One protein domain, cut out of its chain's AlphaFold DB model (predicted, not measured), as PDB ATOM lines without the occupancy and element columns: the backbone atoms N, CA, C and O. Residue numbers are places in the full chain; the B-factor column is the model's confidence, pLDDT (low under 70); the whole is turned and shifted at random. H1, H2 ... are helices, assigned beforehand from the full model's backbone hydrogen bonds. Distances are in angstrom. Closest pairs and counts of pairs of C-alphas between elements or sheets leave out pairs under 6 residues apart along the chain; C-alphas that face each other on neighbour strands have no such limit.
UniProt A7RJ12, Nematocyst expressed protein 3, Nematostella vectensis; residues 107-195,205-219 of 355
ATOM      1  N   GLN A 107     -58.624 -39.072 -22.952       50.78
ATOM      2  CA  GLN A 107     -58.548 -38.551 -24.319       50.78
ATOM      3  C   GLN A 107     -57.727 -37.247 -24.397       50.78
ATOM      4  O   GLN A 107     -58.302 -36.167 -24.234       50.78
ATOM      5  N   PRO A 108     -56.435 -37.302 -24.786       55.38
ATOM      6  CA  PRO A 108     -55.550 -36.127 -24.789       55.38
ATOM      7  C   PRO A 108     -56.047 -34.927 -25.616       55.38
ATOM      8  O   PRO A 108     -55.565 -33.815 -25.446       55.38
ATOM      9  N   GLN A 109     -57.059 -35.114 -26.470       61.94
ATOM     10  CA  GLN A 109     -57.774 -34.045 -27.176       61.94
ATOM     11  C   GLN A 109     -58.528 -33.058 -26.255       61.94
ATOM     12  O   GLN A 109     -58.825 -31.949 -26.696       61.94
ATOM     13  N   GLN A 110     -58.868 -33.428 -25.012       69.62
ATOM     14  CA  GLN A 110     -59.540 -32.532 -24.049       69.62
ATOM     15  C   GLN A 110     -58.548 -31.788 -23.138       69.62
ATOM     16  O   GLN A 110     -58.841 -30.696 -22.633       69.62
ATOM     17  N   CYS A 111     -57.357 -32.355 -22.952       81.88
ATOM     18  CA  CYS A 111     -56.288 -31.750 -22.178       81.88
ATOM     19  C   CYS A 111     -55.543 -30.707 -23.018       81.88
ATOM     20  O   CYS A 111     -54.869 -31.016 -23.994       81.88
ATOM     21  N   SER A 112     -55.636 -29.446 -22.607       86.25
ATOM     22  CA  SER A 112     -54.843 -28.347 -23.153       86.25
ATOM     23  C   SER A 112     -54.342 -27.469 -22.012       86.25
ATOM     24  O   SER A 112     -54.954 -27.441 -20.944       86.25
ATOM     25  N   GLN A 113     -53.270 -26.708 -22.240       82.25
ATOM     26  CA  GLN A 113     -52.783 -25.723 -21.264       82.25
ATOM     27  C   GLN A 113     -53.868 -24.708 -20.863       82.25
ATOM     28  O   GLN A 113     -53.951 -24.332 -19.700       82.25
ATOM     29  N   GLN A 114     -54.769 -24.342 -21.781       82.31
ATOM     30  CA  GLN A 114     -55.938 -23.514 -21.465       82.31
ATOM     31  C   GLN A 114     -56.921 -24.249 -20.530       82.31
ATOM     32  O   GLN A 114     -57.375 -23.672 -19.540       82.31
ATOM     33  N   SER A 115     -57.196 -25.537 -20.789       82.50
ATOM     34  CA  SER A 115     -58.065 -26.381 -19.949       82.50
ATOM     35  C   SER A 115     -57.574 -26.434 -18.497       82.50
ATOM     36  O   SER A 115     -58.397 -26.405 -17.581       82.50
ATOM     37  N   CYS A 116     -56.247 -26.457 -18.289       86.00
ATOM     38  CA  CYS A 116     -55.619 -26.467 -16.966       86.00
ATOM     39  C   CYS A 116     -56.113 -25.303 -16.092       86.00
ATOM     40  O   CYS A 116     -56.593 -25.529 -14.985       86.00
ATOM     41  N   TYR A 117     -56.064 -24.066 -16.597       84.00
ATOM     42  CA  TYR A 117     -56.476 -22.880 -15.836       84.00
ATOM     43  C   TYR A 117     -57.999 -22.671 -15.809       84.00
ATOM     44  O   TYR A 117     -58.523 -22.118 -14.843       84.00
ATOM     45  N   GLU A 118     -58.736 -23.141 -16.822       81.31
ATOM     46  CA  GLU A 118     -60.204 -23.057 -16.841       81.31
ATOM     47  C   GLU A 118     -60.891 -24.081 -15.918       81.31
ATOM     48  O   GLU A 118     -61.990 -23.815 -15.423       81.31
ATOM     49  N   THR A 119     -60.273 -25.245 -15.679       82.62
ATOM     50  CA  THR A 119     -60.894 -26.388 -14.974       82.62
ATOM     51  C   THR A 119     -59.946 -27.142 -14.015       82.62
ATOM     52  O   THR A 119     -59.934 -28.374 -14.001       82.62
ATOM     53  N   PRO A 120     -59.168 -26.464 -13.149       84.56
ATOM     54  CA  PRO A 120     -57.993 -27.054 -12.504       84.56
ATOM     55  C   PRO A 120     -58.251 -28.292 -11.641       84.56
ATOM     56  O   PRO A 120     -57.463 -29.226 -11.709       84.56
ATOM     57  N   GLN A 121     -59.357 -28.377 -10.888       83.88
ATOM     58  CA  GLN A 121     -59.664 -29.607 -10.130       83.88
ATOM     59  C   GLN A 121     -59.868 -30.834 -11.033       83.88
ATOM     60  O   GLN A 121     -59.528 -31.947 -10.638       83.88
ATOM     61  N   TRP A 122     -60.402 -30.641 -12.241       84.56
ATOM     62  CA  TRP A 122     -60.513 -31.708 -13.232       84.56
ATOM     63  C   TRP A 122     -59.158 -31.968 -13.904       84.56
ATOM     64  O   TRP A 122     -58.762 -33.122 -14.060       84.56
ATOM     65  N   SER A 123     -58.404 -30.921 -14.236       87.50
ATOM     66  CA  SER A 123     -57.110 -31.049 -14.913       87.50
ATOM     67  C   SER A 123     -55.996 -31.657 -14.050       87.50
ATOM     68  O   SER A 123     -55.191 -32.411 -14.584       87.50
ATOM     69  N   VAL A 124     -55.981 -31.424 -12.732       88.44
ATOM     70  CA  VAL A 124     -55.083 -32.118 -11.784       88.44
ATOM     71  C   VAL A 124     -55.324 -33.632 -11.811       88.44
ATOM     72  O   VAL A 124     -54.379 -34.411 -11.789       88.44
ATOM     73  N   GLN A 125     -56.586 -34.059 -11.922       84.62
ATOM     74  CA  GLN A 125     -56.964 -35.476 -11.921       84.62
ATOM     75  C   GLN A 125     -56.778 -36.169 -13.283       84.62
ATOM     76  O   GLN A 125     -56.505 -37.363 -13.310       84.62
ATOM     77  N   ASN A 126     -56.955 -35.452 -14.402       83.94
ATOM     78  CA  ASN A 126     -57.101 -36.066 -15.735       83.94
ATOM     79  C   ASN A 126     -56.069 -35.593 -16.778       83.94
ATOM     80  O   ASN A 126     -55.917 -36.236 -17.811       83.94
ATOM     81  N   CYS A 127     -55.362 -34.485 -16.526       89.38
ATOM     82  CA  CYS A 127     -54.452 -33.830 -17.477       89.38
ATOM     83  C   CYS A 127     -53.059 -33.548 -16.890       89.38
ATOM     84  O   CYS A 127     -52.352 -32.673 -17.393       89.38
ATOM     85  N   ALA A 128     -52.655 -34.262 -15.832       90.81
ATOM     86  CA  ALA A 128     -51.442 -33.967 -15.064       90.81
ATOM     87  C   ALA A 128     -50.184 -33.793 -15.940       90.81
ATOM     88  O   ALA A 128     -49.452 -32.822 -15.765       90.81
ATOM     89  N   VAL A 129     -49.973 -34.648 -16.948       89.50
ATOM     90  CA  VAL A 129     -48.826 -34.534 -17.869       89.50
ATOM     91  C   VAL A 129     -48.920 -33.276 -18.745       89.50
ATOM     92  O   VAL A 129     -47.968 -32.501 -18.814       89.50
ATOM     93  N   THR A 130     -50.066 -33.021 -19.388       89.81
ATOM     94  CA  THR A 130     -50.273 -31.851 -20.266       89.81
ATOM     95  C   THR A 130     -50.178 -30.527 -19.504       89.81
ATOM     96  O   THR A 130     -49.693 -29.529 -20.042       89.81
ATOM     97  N   CYS A 131     -50.606 -30.527 -18.242       90.75
ATOM     98  CA  CYS A 131     -50.522 -29.394 -17.323       90.75
ATOM     99  C   CYS A 131     -49.165 -29.282 -16.602       90.75
ATOM    100  O   CYS A 131     -49.022 -28.409 -15.758       90.75
ATOM    101  N   GLN A 132     -48.170 -30.116 -16.939       93.38
ATOM    102  CA  GLN A 132     -46.827 -30.150 -16.334       93.38
ATOM    103  C   GLN A 132     -46.786 -30.426 -14.816       93.38
ATOM    104  O   GLN A 132     -45.899 -29.945 -14.121       93.38
ATOM    105  N   LEU A 133     -47.730 -31.207 -14.293       93.81
ATOM    106  CA  LEU A 133     -47.888 -31.493 -12.858       93.81
ATOM    107  C   LEU A 133     -47.161 -32.760 -12.398       93.81
ATOM    108  O   LEU A 133     -47.059 -33.014 -11.203       93.81
ATOM    109  N   CYS A 134     -46.666 -33.568 -13.333       93.75
ATOM    110  CA  CYS A 134     -45.837 -34.735 -13.060       93.75
ATOM    111  C   CYS A 134     -44.893 -35.019 -14.235       93.75
ATOM    112  O   CYS A 134     -45.087 -34.526 -15.352       93.75
ATOM    113  N   GLN A 135     -43.869 -35.843 -13.999       89.38
ATOM    114  CA  GLN A 135     -42.937 -36.244 -15.049       89.38
ATOM    115  C   GLN A 135     -43.619 -37.205 -16.049       89.38
ATOM    116  O   GLN A 135     -44.143 -38.242 -15.631       89.38
ATOM    117  N   PRO A 136     -43.587 -36.931 -17.370       86.81
ATOM    118  CA  PRO A 136     -44.148 -37.833 -18.373       86.81
ATOM    119  C   PRO A 136     -43.495 -39.219 -18.297       86.81
ATOM    120  O   PRO A 136     -42.270 -39.341 -18.251       86.81
ATOM    121  N   GLY A 137     -44.323 -40.266 -18.302       82.88
ATOM    122  CA  GLY A 137     -43.879 -41.663 -18.235       82.88
ATOM    123  C   GLY A 137     -43.563 -42.195 -16.831       82.88
ATOM    124  O   GLY A 137     -43.280 -43.385 -16.708       82.88
ATOM    125  N   VAL A 138     -43.643 -41.375 -15.773       84.38
ATOM    126  CA  VAL A 138     -43.401 -41.812 -14.386       84.38
ATOM    127  C   VAL A 138     -44.726 -41.915 -13.629       84.38
ATOM    128  O   VAL A 138     -45.355 -40.911 -13.315       84.38
ATOM    129  N   SER A 139     -45.152 -43.140 -13.315       77.44
ATOM    130  CA  SER A 139     -46.434 -43.424 -12.644       77.44
ATOM    131  C   SER A 139     -46.403 -43.317 -11.113       77.44
ATOM    132  O   SER A 139     -47.461 -43.340 -10.488       77.44
ATOM    133  N   SER A 140     -45.217 -43.219 -10.508       83.38
ATOM    134  CA  SER A 140     -44.990 -43.246  -9.051       83.38
ATOM    135  C   SER A 140     -44.208 -42.034  -8.521       83.38
ATOM    136  O   SER A 140     -43.651 -42.082  -7.424       83.38
ATOM    137  N   GLY A 141     -44.125 -40.957  -9.307       87.44
ATOM    138  CA  GLY A 141     -43.439 -39.721  -8.924       87.44
ATOM    139  C   GLY A 141     -44.294 -38.801  -8.040       87.44
ATOM    140  O   GLY A 141     -45.482 -39.060  -7.841       87.44
ATOM    141  N   PRO A 142     -43.720 -37.692  -7.534       92.50
ATOM    142  CA  PRO A 142     -44.516 -36.598  -6.987       92.50
ATOM    143  C   PRO A 142     -45.468 -36.039  -8.057       92.50
ATOM    144  O   PRO A 142     -45.127 -36.008  -9.242       92.50
ATOM    145  N   VAL A 143     -46.648 -35.582  -7.628       93.94
ATOM    146  CA  VAL A 143     -47.664 -34.972  -8.498       93.94
ATOM    147  C   VAL A 143     -48.170 -33.683  -7.858       93.94
ATOM    148  O   VAL A 143     -48.631 -33.691  -6.713       93.94
ATOM    149  N   ASP A 144     -48.106 -32.590  -8.608       94.75
ATOM    150  CA  ASP A 144     -48.600 -31.284  -8.190       94.75
ATOM    151  C   ASP A 144     -50.136 -31.262  -8.118       94.75
ATOM    152  O   ASP A 144     -50.839 -31.705  -9.026       94.75
ATOM    153  N   GLN A 145     -50.659 -30.724  -7.017       92.88
ATOM    154  CA  GLN A 145     -52.086 -30.653  -6.687       92.88
ATOM    155  C   GLN A 145     -52.744 -29.334  -7.133       92.88
ATOM    156  O   GLN A 145     -53.956 -29.164  -6.987       92.88
ATOM    157  N   ASP A 146     -51.967 -28.401  -7.688       90.94
ATOM    158  CA  ASP A 146     -52.431 -27.116  -8.213       90.94
ATOM    159  C   ASP A 146     -51.838 -26.862  -9.607       90.94
ATOM    160  O   ASP A 146     -50.632 -26.974  -9.815       90.94
ATOM    161  N   VAL A 147     -52.671 -26.467 -10.577       91.19
ATOM    162  CA  VAL A 147     -52.217 -26.193 -11.956       91.19
ATOM    163  C   VAL A 147     -51.244 -25.018 -12.067       91.19
ATOM    164  O   VAL A 147     -50.627 -24.828 -13.111       91.19
ATOM    165  N   ARG A 148     -51.132 -24.197 -11.019       91.00
ATOM    166  CA  ARG A 148     -50.234 -23.039 -10.944       91.00
ATOM    167  C   ARG A 148     -48.815 -23.421 -10.512       91.00
ATOM    168  O   ARG A 148     -47.909 -22.603 -10.662       91.00
ATOM    169  N   CYS A 149     -48.597 -24.648 -10.036       92.44
ATOM    170  CA  CYS A 149     -47.287 -25.130  -9.602       92.44
ATOM    171  C   CYS A 149     -46.159 -24.958 -10.644       92.44
ATOM    172  O   CYS A 149     -45.101 -24.462 -10.249       92.44
ATOM    173  N   PRO A 150     -46.350 -25.231 -11.955       93.62
ATOM    174  CA  PRO A 150     -45.294 -25.040 -12.955       93.62
ATOM    175  C   PRO A 150     -44.885 -23.574 -13.104       93.62
ATOM    176  O   PRO A 150     -43.699 -23.274 -13.227       93.62
ATOM    177  N   PHE A 151     -45.849 -22.651 -13.021       91.44
ATOM    178  CA  PHE A 151     -45.583 -21.213 -12.998       91.44
ATOM    179  C   PHE A 151     -44.806 -20.825 -11.729       91.44
ATOM    180  O   PHE A 151     -43.775 -20.159 -11.812       91.44
ATOM    181  N   TRP A 152     -45.244 -21.272 -10.547       90.62
ATOM    182  CA  TRP A 152     -44.559 -20.953  -9.288       90.62
ATOM    183  C   TRP A 152     -43.131 -21.510  -9.227       90.62
ATOM    184  O   TRP A 152     -42.233 -20.839  -8.715       90.62
ATOM    185  N   GLY A 153     -42.903 -22.689  -9.807       92.56
ATOM    186  CA  GLY A 153     -41.571 -23.235 -10.032       92.56
ATOM    187  C   GLY A 153     -40.735 -22.351 -10.958       92.56
ATOM    188  O   GLY A 153     -39.695 -21.844 -10.544       92.56
ATOM    189  N   GLN A 154     -41.209 -22.110 -12.184       93.06
ATOM    190  CA  GLN A 154     -40.474 -21.349 -13.204       93.06
ATOM    191  C   GLN A 154     -40.091 -19.932 -12.766       93.06
ATOM    192  O   GLN A 154     -39.012 -19.467 -13.126       93.06
ATOM    193  N   TYR A 155     -40.939 -19.257 -11.985       91.31
ATOM    194  CA  TYR A 155     -40.687 -17.902 -11.482       91.31
ATOM    195  C   TYR A 155     -40.052 -17.857 -10.078       91.31
ATOM    196  O   TYR A 155     -40.000 -16.792  -9.469       91.31
ATOM    197  N   GLY A 156     -39.542 -18.984  -9.562       91.00
ATOM    198  CA  GLY A 156     -38.659 -19.002  -8.388       91.00
ATOM    199  C   GLY A 156     -39.334 -18.983  -7.016       91.00
ATOM    200  O   GLY A 156     -38.638 -18.906  -6.000       91.00
ATOM    201  N   TYR A 157     -40.663 -19.100  -6.950       89.25
ATOM    202  CA  TYR A 157     -41.406 -19.208  -5.685       89.25
ATOM    203  C   TYR A 157     -41.152 -20.550  -4.973       89.25
ATOM    204  O   TYR A 157     -41.319 -20.650  -3.764       89.25
ATOM    205  N   CYS A 158     -40.687 -21.569  -5.704       89.88
ATOM    206  CA  CYS A 158     -40.235 -22.845  -5.142       89.88
ATOM    207  C   CYS A 158     -38.827 -22.817  -4.511       89.88
ATOM    208  O   CYS A 158     -38.446 -23.795  -3.866       89.88
ATOM    209  N   SER A 159     -38.034 -21.756  -4.703       86.00
ATOM    210  CA  SER A 159     -36.653 -21.690  -4.191       86.00
ATOM    211  C   SER A 159     -36.602 -21.735  -2.653       86.00
ATOM    212  O   SER A 159     -37.484 -21.198  -1.979       86.00
ATOM    213  N   GLN A 160     -35.557 -22.341  -2.070       72.38
ATOM    214  CA  GLN A 160     -35.447 -22.484  -0.603       72.38
ATOM    215  C   GLN A 160     -35.549 -21.143   0.145       72.38
ATOM    216  O   GLN A 160     -36.135 -21.080   1.225       72.38
ATOM    217  N   GLN A 161     -35.019 -20.065  -0.438       69.44
ATOM    218  CA  GLN A 161     -35.034 -18.730   0.164       69.44
ATOM    219  C   GLN A 161     -36.454 -18.136   0.264       69.44
ATOM    220  O   GLN A 161     -36.746 -17.431   1.226       69.44
ATOM    221  N   GLN A 162     -37.350 -18.460  -0.676       69.00
ATOM    222  CA  GLN A 162     -38.773 -18.088  -0.626       69.00
ATOM    223  C   GLN A 162     -39.567 -18.966   0.357       69.00
ATOM    224  O   GLN A 162     -40.384 -18.446   1.126       69.00
ATOM    225  N   GLN A 163     -39.283 -20.275   0.401       63.91
ATOM    226  CA  GLN A 163     -39.940 -21.211   1.331       63.91
ATOM    227  C   GLN A 163     -39.725 -20.843   2.809       63.91
ATOM    228  O   GLN A 163     -40.602 -21.085   3.631       63.91
ATOM    229  N   GLN A 164     -38.585 -20.234   3.157       64.75
ATOM    230  CA  GLN A 164     -38.300 -19.804   4.532       64.75
ATOM    231  C   GLN A 164     -38.994 -18.500   4.953       64.75
ATOM    232  O   GLN A 164     -39.022 -18.213   6.148       64.75
ATOM    233  N   GLN A 165     -39.501 -17.686   4.017       63.19
ATOM    234  CA  GLN A 165     -39.900 -16.305   4.326       63.19
ATOM    235  C   GLN A 165     -41.393 -15.998   4.159       63.19
ATOM    236  O   GLN A 165     -41.912 -15.221   4.956       63.19
ATOM    237  N   GLN A 166     -42.076 -16.520   3.127       54.12
ATOM    238  CA  GLN A 166     -43.411 -16.002   2.750       54.12
ATOM    239  C   GLN A 166     -44.416 -17.025   2.189       54.12
ATOM    240  O   GLN A 166     -45.461 -16.628   1.676       54.12
ATOM    241  N   THR A 167     -44.143 -18.331   2.254       57.66
ATOM    242  CA  THR A 167     -45.094 -19.351   1.775       57.66
ATOM    243  C   THR A 167     -45.379 -20.385   2.862       57.66
ATOM    244  O   THR A 167     -44.499 -21.152   3.232       57.66
ATOM    245  N   ASP A 168     -46.622 -20.401   3.364       57.69
ATOM    246  CA  ASP A 168     -47.094 -21.138   4.559       57.69
ATOM    247  C   ASP A 168     -47.148 -22.673   4.385       57.69
ATOM    248  O   ASP A 168     -48.188 -23.311   4.551       57.69
ATOM    249  N   GLY A 169     -46.066 -23.283   3.901       78.44
ATOM    250  CA  GLY A 169     -46.021 -24.676   3.450       78.44
ATOM    251  C   GLY A 169     -46.907 -24.980   2.232       78.44
ATOM    252  O   GLY A 169     -46.812 -26.063   1.668       78.44
ATOM    253  N   TYR A 170     -47.768 -24.055   1.787       84.56
ATOM    254  CA  TYR A 170     -48.742 -24.322   0.728       84.56
ATOM    255  C   TYR A 170     -48.071 -24.756  -0.579       84.56
ATOM    256  O   TYR A 170     -48.449 -25.786  -1.134       84.56
ATOM    257  N   ILE A 171     -47.057 -24.021  -1.051       87.06
ATOM    258  CA  ILE A 171     -46.369 -24.367  -2.302       87.06
ATOM    259  C   ILE A 171     -45.574 -25.670  -2.137       87.06
ATOM    260  O   ILE A 171     -45.704 -26.550  -2.976       87.06
ATOM    261  N   SER A 172     -44.816 -25.868  -1.056       87.12
ATOM    262  CA  SER A 172     -44.045 -27.111  -0.870       87.12
ATOM    263  C   SER A 172     -44.933 -28.356  -0.716       87.12
ATOM    264  O   SER A 172     -44.583 -29.413  -1.236       87.12
ATOM    265  N   ASN A 173     -46.107 -28.229  -0.088       89.81
ATOM    266  CA  ASN A 173     -47.062 -29.327   0.088       89.81
ATOM    267  C   ASN A 173     -47.906 -29.620  -1.168       89.81
ATOM    268  O   ASN A 173     -48.279 -30.770  -1.385       89.81
ATOM    269  N   ASN A 174     -48.232 -28.607  -1.983       91.75
ATOM    270  CA  ASN A 174     -49.073 -28.776  -3.180       91.75
ATOM    271  C   ASN A 174     -48.271 -28.862  -4.487       91.75
ATOM    272  O   ASN A 174     -48.827 -29.317  -5.481       91.75
ATOM    273  N   CYS A 175     -46.994 -28.468  -4.503       93.88
ATOM    274  CA  CYS A 175     -46.142 -28.430  -5.698       93.88
ATOM    275  C   CYS A 175     -44.845 -29.268  -5.595       93.88
ATOM    276  O   CYS A 175     -43.770 -28.771  -5.955       93.88
ATOM    277  N   PRO A 176     -44.877 -30.520  -5.094       94.75
ATOM    278  CA  PRO A 176     -43.666 -31.313  -4.884       94.75
ATOM    279  C   PRO A 176     -42.922 -31.665  -6.184       94.75
ATOM    280  O   PRO A 176     -41.704 -31.845  -6.148       94.75
ATOM    281  N   PHE A 177     -43.603 -31.754  -7.331       95.44
ATOM    282  CA  PHE A 177     -42.963 -32.002  -8.624       95.44
ATOM    283  C   PHE A 177     -42.338 -30.723  -9.184       95.44
ATOM    284  O   PHE A 177     -41.141 -30.720  -9.493       95.44
ATOM    285  N   SER A 178     -43.088 -29.620  -9.256       95.06
ATOM    286  CA  SER A 178     -42.544 -28.346  -9.745       95.06
ATOM    287  C   SER A 178     -41.429 -27.803  -8.850       95.06
ATOM    288  O   SER A 178     -40.436 -27.299  -9.368       95.06
ATOM    289  N   CYS A 179     -41.512 -27.945  -7.524       93.75
ATOM    290  CA  CYS A 179     -40.451 -27.458  -6.641       93.75
ATOM    291  C   CYS A 179     -39.190 -28.328  -6.629       93.75
ATOM    292  O   CYS A 179     -38.107 -27.802  -6.383       93.75
ATOM    293  N   ASN A 180     -39.292 -29.620  -6.953       94.00
ATOM    294  CA  ASN A 180     -38.119 -30.445  -7.248       94.00
ATOM    295  C   ASN A 180     -37.500 -30.014  -8.594       94.00
ATOM    296  O   ASN A 180     -36.327 -29.655  -8.667       94.00
ATOM    297  N   THR A 181     -38.334 -29.924  -9.634       94.56
ATOM    298  CA  THR A 181     -37.948 -29.585 -11.014       94.56
ATOM    299  C   THR A 181     -37.294 -28.207 -11.158       94.56
ATOM    300  O   THR A 181     -36.324 -28.061 -11.900       94.56
ATOM    301  N   TYR A 182     -37.811 -27.195 -10.456       93.75
ATOM    302  CA  TYR A 182     -37.390 -25.795 -10.572       93.75
ATOM    303  C   TYR A 182     -36.778 -25.238  -9.271       93.75
ATOM    304  O   TYR A 182     -36.686 -24.024  -9.102       93.75
ATOM    305  N   GLY A 183     -36.338 -26.091  -8.337       92.44
ATOM    306  CA  GLY A 183     -35.780 -25.658  -7.042       92.44
ATOM    307  C   GLY A 183     -34.514 -24.785  -7.135       92.44
ATOM    308  O   GLY A 183     -34.178 -24.088  -6.179       92.44
ATOM    309  N   SER A 184     -33.844 -24.794  -8.291       91.62
ATOM    310  CA  SER A 184     -32.680 -23.967  -8.645       91.62
ATOM    311  C   SER A 184     -33.021 -22.674  -9.407       91.62
ATOM    312  O   SER A 184     -32.111 -21.941  -9.801       91.62
ATOM    313  N   ALA A 185     -34.305 -22.376  -9.637       90.69
ATOM    314  CA  ALA A 185     -34.732 -21.121 -10.252       90.69
ATOM    315  C   ALA A 185     -34.374 -19.910  -9.368       90.69
ATOM    316  O   ALA A 185     -34.385 -19.993  -8.139       90.69
ATOM    317  N   GLN A 186     -34.070 -18.773 -10.004       89.81
ATOM    318  CA  GLN A 186     -33.736 -17.528  -9.302       89.81
ATOM    319  C   GLN A 186     -34.892 -17.100  -8.381       89.81
ATOM    320  O   GLN A 186     -36.016 -17.011  -8.876       89.81
ATOM    321  N   PRO A 187     -34.658 -16.830  -7.080       89.12
ATOM    322  CA  PRO A 187     -35.728 -16.541  -6.131       89.12
ATOM    323  C   PRO A 187     -36.651 -15.403  -6.573       89.12
ATOM    324  O   PRO A 187     -36.189 -14.332  -6.985       89.12
ATOM    325  N   ALA A 188     -37.961 -15.624  -6.442       86.19
ATOM    326  CA  ALA A 188     -38.972 -14.630  -6.780       86.19
ATOM    327  C   ALA A 188     -38.743 -13.338  -5.977       86.19
ATOM    328  O   ALA A 188     -38.781 -13.349  -4.747       86.19
ATOM    329  N   GLN A 189     -38.514 -12.223  -6.678       84.81
ATOM    330  CA  GLN A 189     -38.258 -10.909  -6.066       84.81
ATOM    331  C   GLN A 189     -39.531 -10.230  -5.542       84.81
ATOM    332  O   GLN A 189     -39.462  -9.283  -4.764       84.81
ATOM    333  N   GLN A 190     -40.700 -10.691  -5.992       81.31
ATOM    334  CA  GLN A 190     -41.997 -10.231  -5.507       81.31
ATOM    335  C   GLN A 190     -42.564 -11.234  -4.495       81.31
ATOM    336  O   GLN A 190     -42.321 -12.436  -4.642       81.31
ATOM    337  N   PRO A 191     -43.332 -10.767  -3.490       76.88
ATOM    338  CA  PRO A 191     -44.027 -11.656  -2.571       76.88
ATOM    339  C   PRO A 191     -44.952 -12.603  -3.334       76.88
ATOM    340  O   PRO A 191     -45.426 -12.287  -4.431       76.88
ATOM    341  N   TYR A 192     -45.224 -13.767  -2.748       71.25
ATOM    342  CA  TYR A 192     -46.184 -14.706  -3.314       71.25
ATOM    343  C   TYR A 192     -47.552 -14.020  -3.495       71.25
ATOM    344  O   TYR A 192     -48.104 -13.506  -2.516       71.25
ATOM    345  N   PRO A 193     -48.131 -13.990  -4.714       67.44
ATOM    346  CA  PRO A 193     -49.518 -13.589  -4.871       67.44
ATOM    347  C   PRO A 193     -50.379 -14.642  -4.171       67.44
ATOM    348  O   PRO A 193     -50.542 -15.749  -4.691       67.44
ATOM    349  N   TYR A 194     -50.882 -14.290  -2.980       62.12
ATOM    350  CA  TYR A 194     -51.695 -15.155  -2.121       62.12
ATOM    351  C   TYR A 194     -52.733 -15.942  -2.927       62.12
ATOM    352  O   TYR A 194     -53.241 -15.430  -3.933       62.12
ATOM    353  N   PRO A 195     -53.098 -17.169  -2.499       56.91
ATOM    354  CA  PRO A 195     -54.044 -17.971  -3.246       56.91
ATOM    355  C   PRO A 195     -55.360 -17.200  -3.278       56.91
ATOM    356  O   PRO A 195     -56.027 -17.077  -2.255       56.91
ATOM    357  N   ASN A 205     -59.678 -17.734 -12.423       60.00
ATOM    358  CA  ASN A 205     -58.584 -16.838 -12.070       60.00
ATOM    359  C   ASN A 205     -57.763 -16.612 -13.346       60.00
ATOM    360  O   ASN A 205     -57.406 -17.575 -14.028       60.00
ATOM    361  N   ALA A 206     -57.495 -15.350 -13.689       64.50
ATOM    362  CA  ALA A 206     -56.645 -15.034 -14.830       64.50
ATOM    363  C   ALA A 206     -55.301 -15.768 -14.684       64.50
ATOM    364  O   ALA A 206     -54.792 -15.883 -13.563       64.50
ATOM    365  N   MET A 207     -54.740 -16.267 -15.795       66.69
ATOM    366  CA  MET A 207     -53.403 -16.871 -15.776       66.69
ATOM    367  C   MET A 207     -52.445 -15.910 -15.058       66.69
ATOM    368  O   MET A 207     -52.445 -14.722 -15.398       66.69
ATOM    369  N   PRO A 208     -51.683 -16.379 -14.055       70.44
ATOM    370  CA  PRO A 208     -50.866 -15.495 -13.241       70.44
ATOM    371  C   PRO A 208     -49.863 -14.758 -14.131       70.44
ATOM    372  O   PRO A 208     -49.129 -15.365 -14.910       70.44
ATOM    373  N   THR A 209     -49.870 -13.429 -14.055       78.50
ATOM    374  CA  THR A 209     -48.983 -12.588 -14.860       78.50
ATOM    375  C   THR A 209     -47.535 -12.787 -14.400       78.50
ATOM    376  O   THR A 209     -47.295 -12.732 -13.192       78.50
ATOM    377  N   PRO A 210     -46.562 -12.972 -15.313       81.69
ATOM    378  CA  PRO A 210     -45.148 -13.033 -14.955       81.69
ATOM    379  C   PRO A 210     -44.712 -11.827 -14.099       81.69
ATOM    380  O   PRO A 210     -44.990 -10.687 -14.492       81.69
ATOM    381  N   PRO A 211     -44.032 -12.032 -12.953       79.31
ATOM    382  CA  PRO A 211     -43.478 -10.933 -12.167       79.31
ATOM    383  C   PRO A 211     -42.448 -10.150 -12.992       79.31
ATOM    384  O   PRO A 211     -41.607 -10.722 -13.690       79.31
ATOM    385  N   GLN A 212     -42.522  -8.817 -12.937       80.56
ATOM    386  CA  GLN A 212     -41.705  -7.954 -13.794       80.56
ATOM    387  C   GLN A 212     -40.206  -8.135 -13.526       80.56
ATOM    388  O   GLN A 212     -39.770  -8.215 -12.379       80.56
ATOM    389  N   GLY A 213     -39.417  -8.185 -14.601       82.88
ATOM    390  CA  GLY A 213     -37.967  -8.382 -14.542       82.88
ATOM    391  C   GLY A 213     -37.508  -9.832 -14.336       82.88
ATOM    392  O   GLY A 213     -36.312 -10.087 -14.453       82.88
ATOM    393  N   VAL A 214     -38.413 -10.786 -14.086       81.56
ATOM    394  CA  VAL A 214     -38.062 -12.203 -13.902       81.56
ATOM    395  C   VAL A 214     -38.233 -12.973 -15.213       81.56
ATOM    396  O   VAL A 214     -39.331 -13.067 -15.759       81.56
ATOM    397  N   THR A 215     -37.147 -13.566 -15.706       87.25
ATOM    398  CA  THR A 215     -37.196 -14.551 -16.798       87.25
ATOM    399  C   THR A 215     -37.585 -15.917 -16.221       87.25
ATOM    400  O   THR A 215     -36.946 -16.337 -15.254       87.25
ATOM    401  N   PRO A 216     -38.579 -16.638 -16.778       90.38
ATOM    402  CA  PRO A 216     -38.913 -17.982 -16.312       90.38
ATOM    403  C   PRO A 216     -37.744 -18.952 -16.513       90.38
ATOM    404  O   PRO A 216     -37.041 -18.895 -17.525       90.38
ATOM    405  N   ALA A 217     -37.574 -19.885 -15.576       90.94
ATOM    406  CA  ALA A 217     -36.669 -21.015 -15.749       90.94
ATOM    407  C   ALA A 217     -37.059 -21.843 -16.996       90.94
ATOM    408  O   ALA A 217     -38.250 -21.995 -17.288       90.94
ATOM    409  N   PRO A 218     -36.082 -22.387 -17.747       90.50
ATOM    410  CA  PRO A 218     -36.360 -23.134 -18.969       90.50
ATOM    411  C   PRO A 218     -37.153 -24.414 -18.683       90.50
ATOM    412  O   PRO A 218     -36.918 -25.100 -17.688       90.50
ATOM    413  N   LEU A 219     -38.061 -24.768 -19.598       88.25
ATOM    414  CA  LEU A 219     -38.818 -26.018 -19.523       88.25
ATOM    415  C   LEU A 219     -37.875 -27.236 -19.492       88.25
ATOM    416  O   LEU A 219     -36.937 -27.288 -20.294       88.25
TER     417      LEU A 219
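Overview. This is residues 107 to 195 and 205 to 219 of the 355 residues of the protein "Nematocyst expressed protein 3" of Nematostella vectensis (UniProt A7RJ12). Little regular structure is present: six short helices sit among long loops, H1 and H2 making a corner at one end, H3, H5 and H6 clustering away from them, and H4 farther out. The printed part has 104 residues, 34 of them in H1 to H6, and no named strand; the class is all helix. It is compact, with a radius of gyration of the C-alphas of 13.2 A and spans of 40 by 30 by 25 A.

Arrangement. H1, residues 113 to 118, and H2, residues 120 to 126, only just touch, only at the corner, with 3 pairs of C-alphas within 8 A; the closest, Cys 116 and Ser 123, are 5.2 A apart. H3, residues 149 to 154, touches H6, residues 176 to 181, at a shallow tilt of 21 degrees, the same way; their closest C-alphas, Gly 153 and Ser 178, are 5.2 A apart. H3 only just touches H5, residues 170 to 174, with 3 such pairs, the closest Cys 149 and Ile 171 at 7.4 A. H4, residues 160 to 163, is close to H5 but not clearly touching, C-alphas 163 and 172 being closest at 7.5 A. Every O i to N i+4 pair is within hydrogen-bond range in H3, H5 and H6, 1 of 2 in H1 and 2 of 3 in H2; H4 is too short for one.

Along the chain. H1 begins at C-alpha 113 (-52.783, -25.723, -21.264); H2 is 9.6 A long; H6 ends at C-alpha 181 (-37.948, -29.585, -11.014).

Size, cuts and confidence. The link from H2 to H3 is long, 22 residues. Residues 196 to 204 are not printed, a gap of 10.0 A between C-alphas 195 and 205. The model's pLDDT is under 70 at residues 107 to 110, 161 to 168, 193 to 195 and 205 to 207.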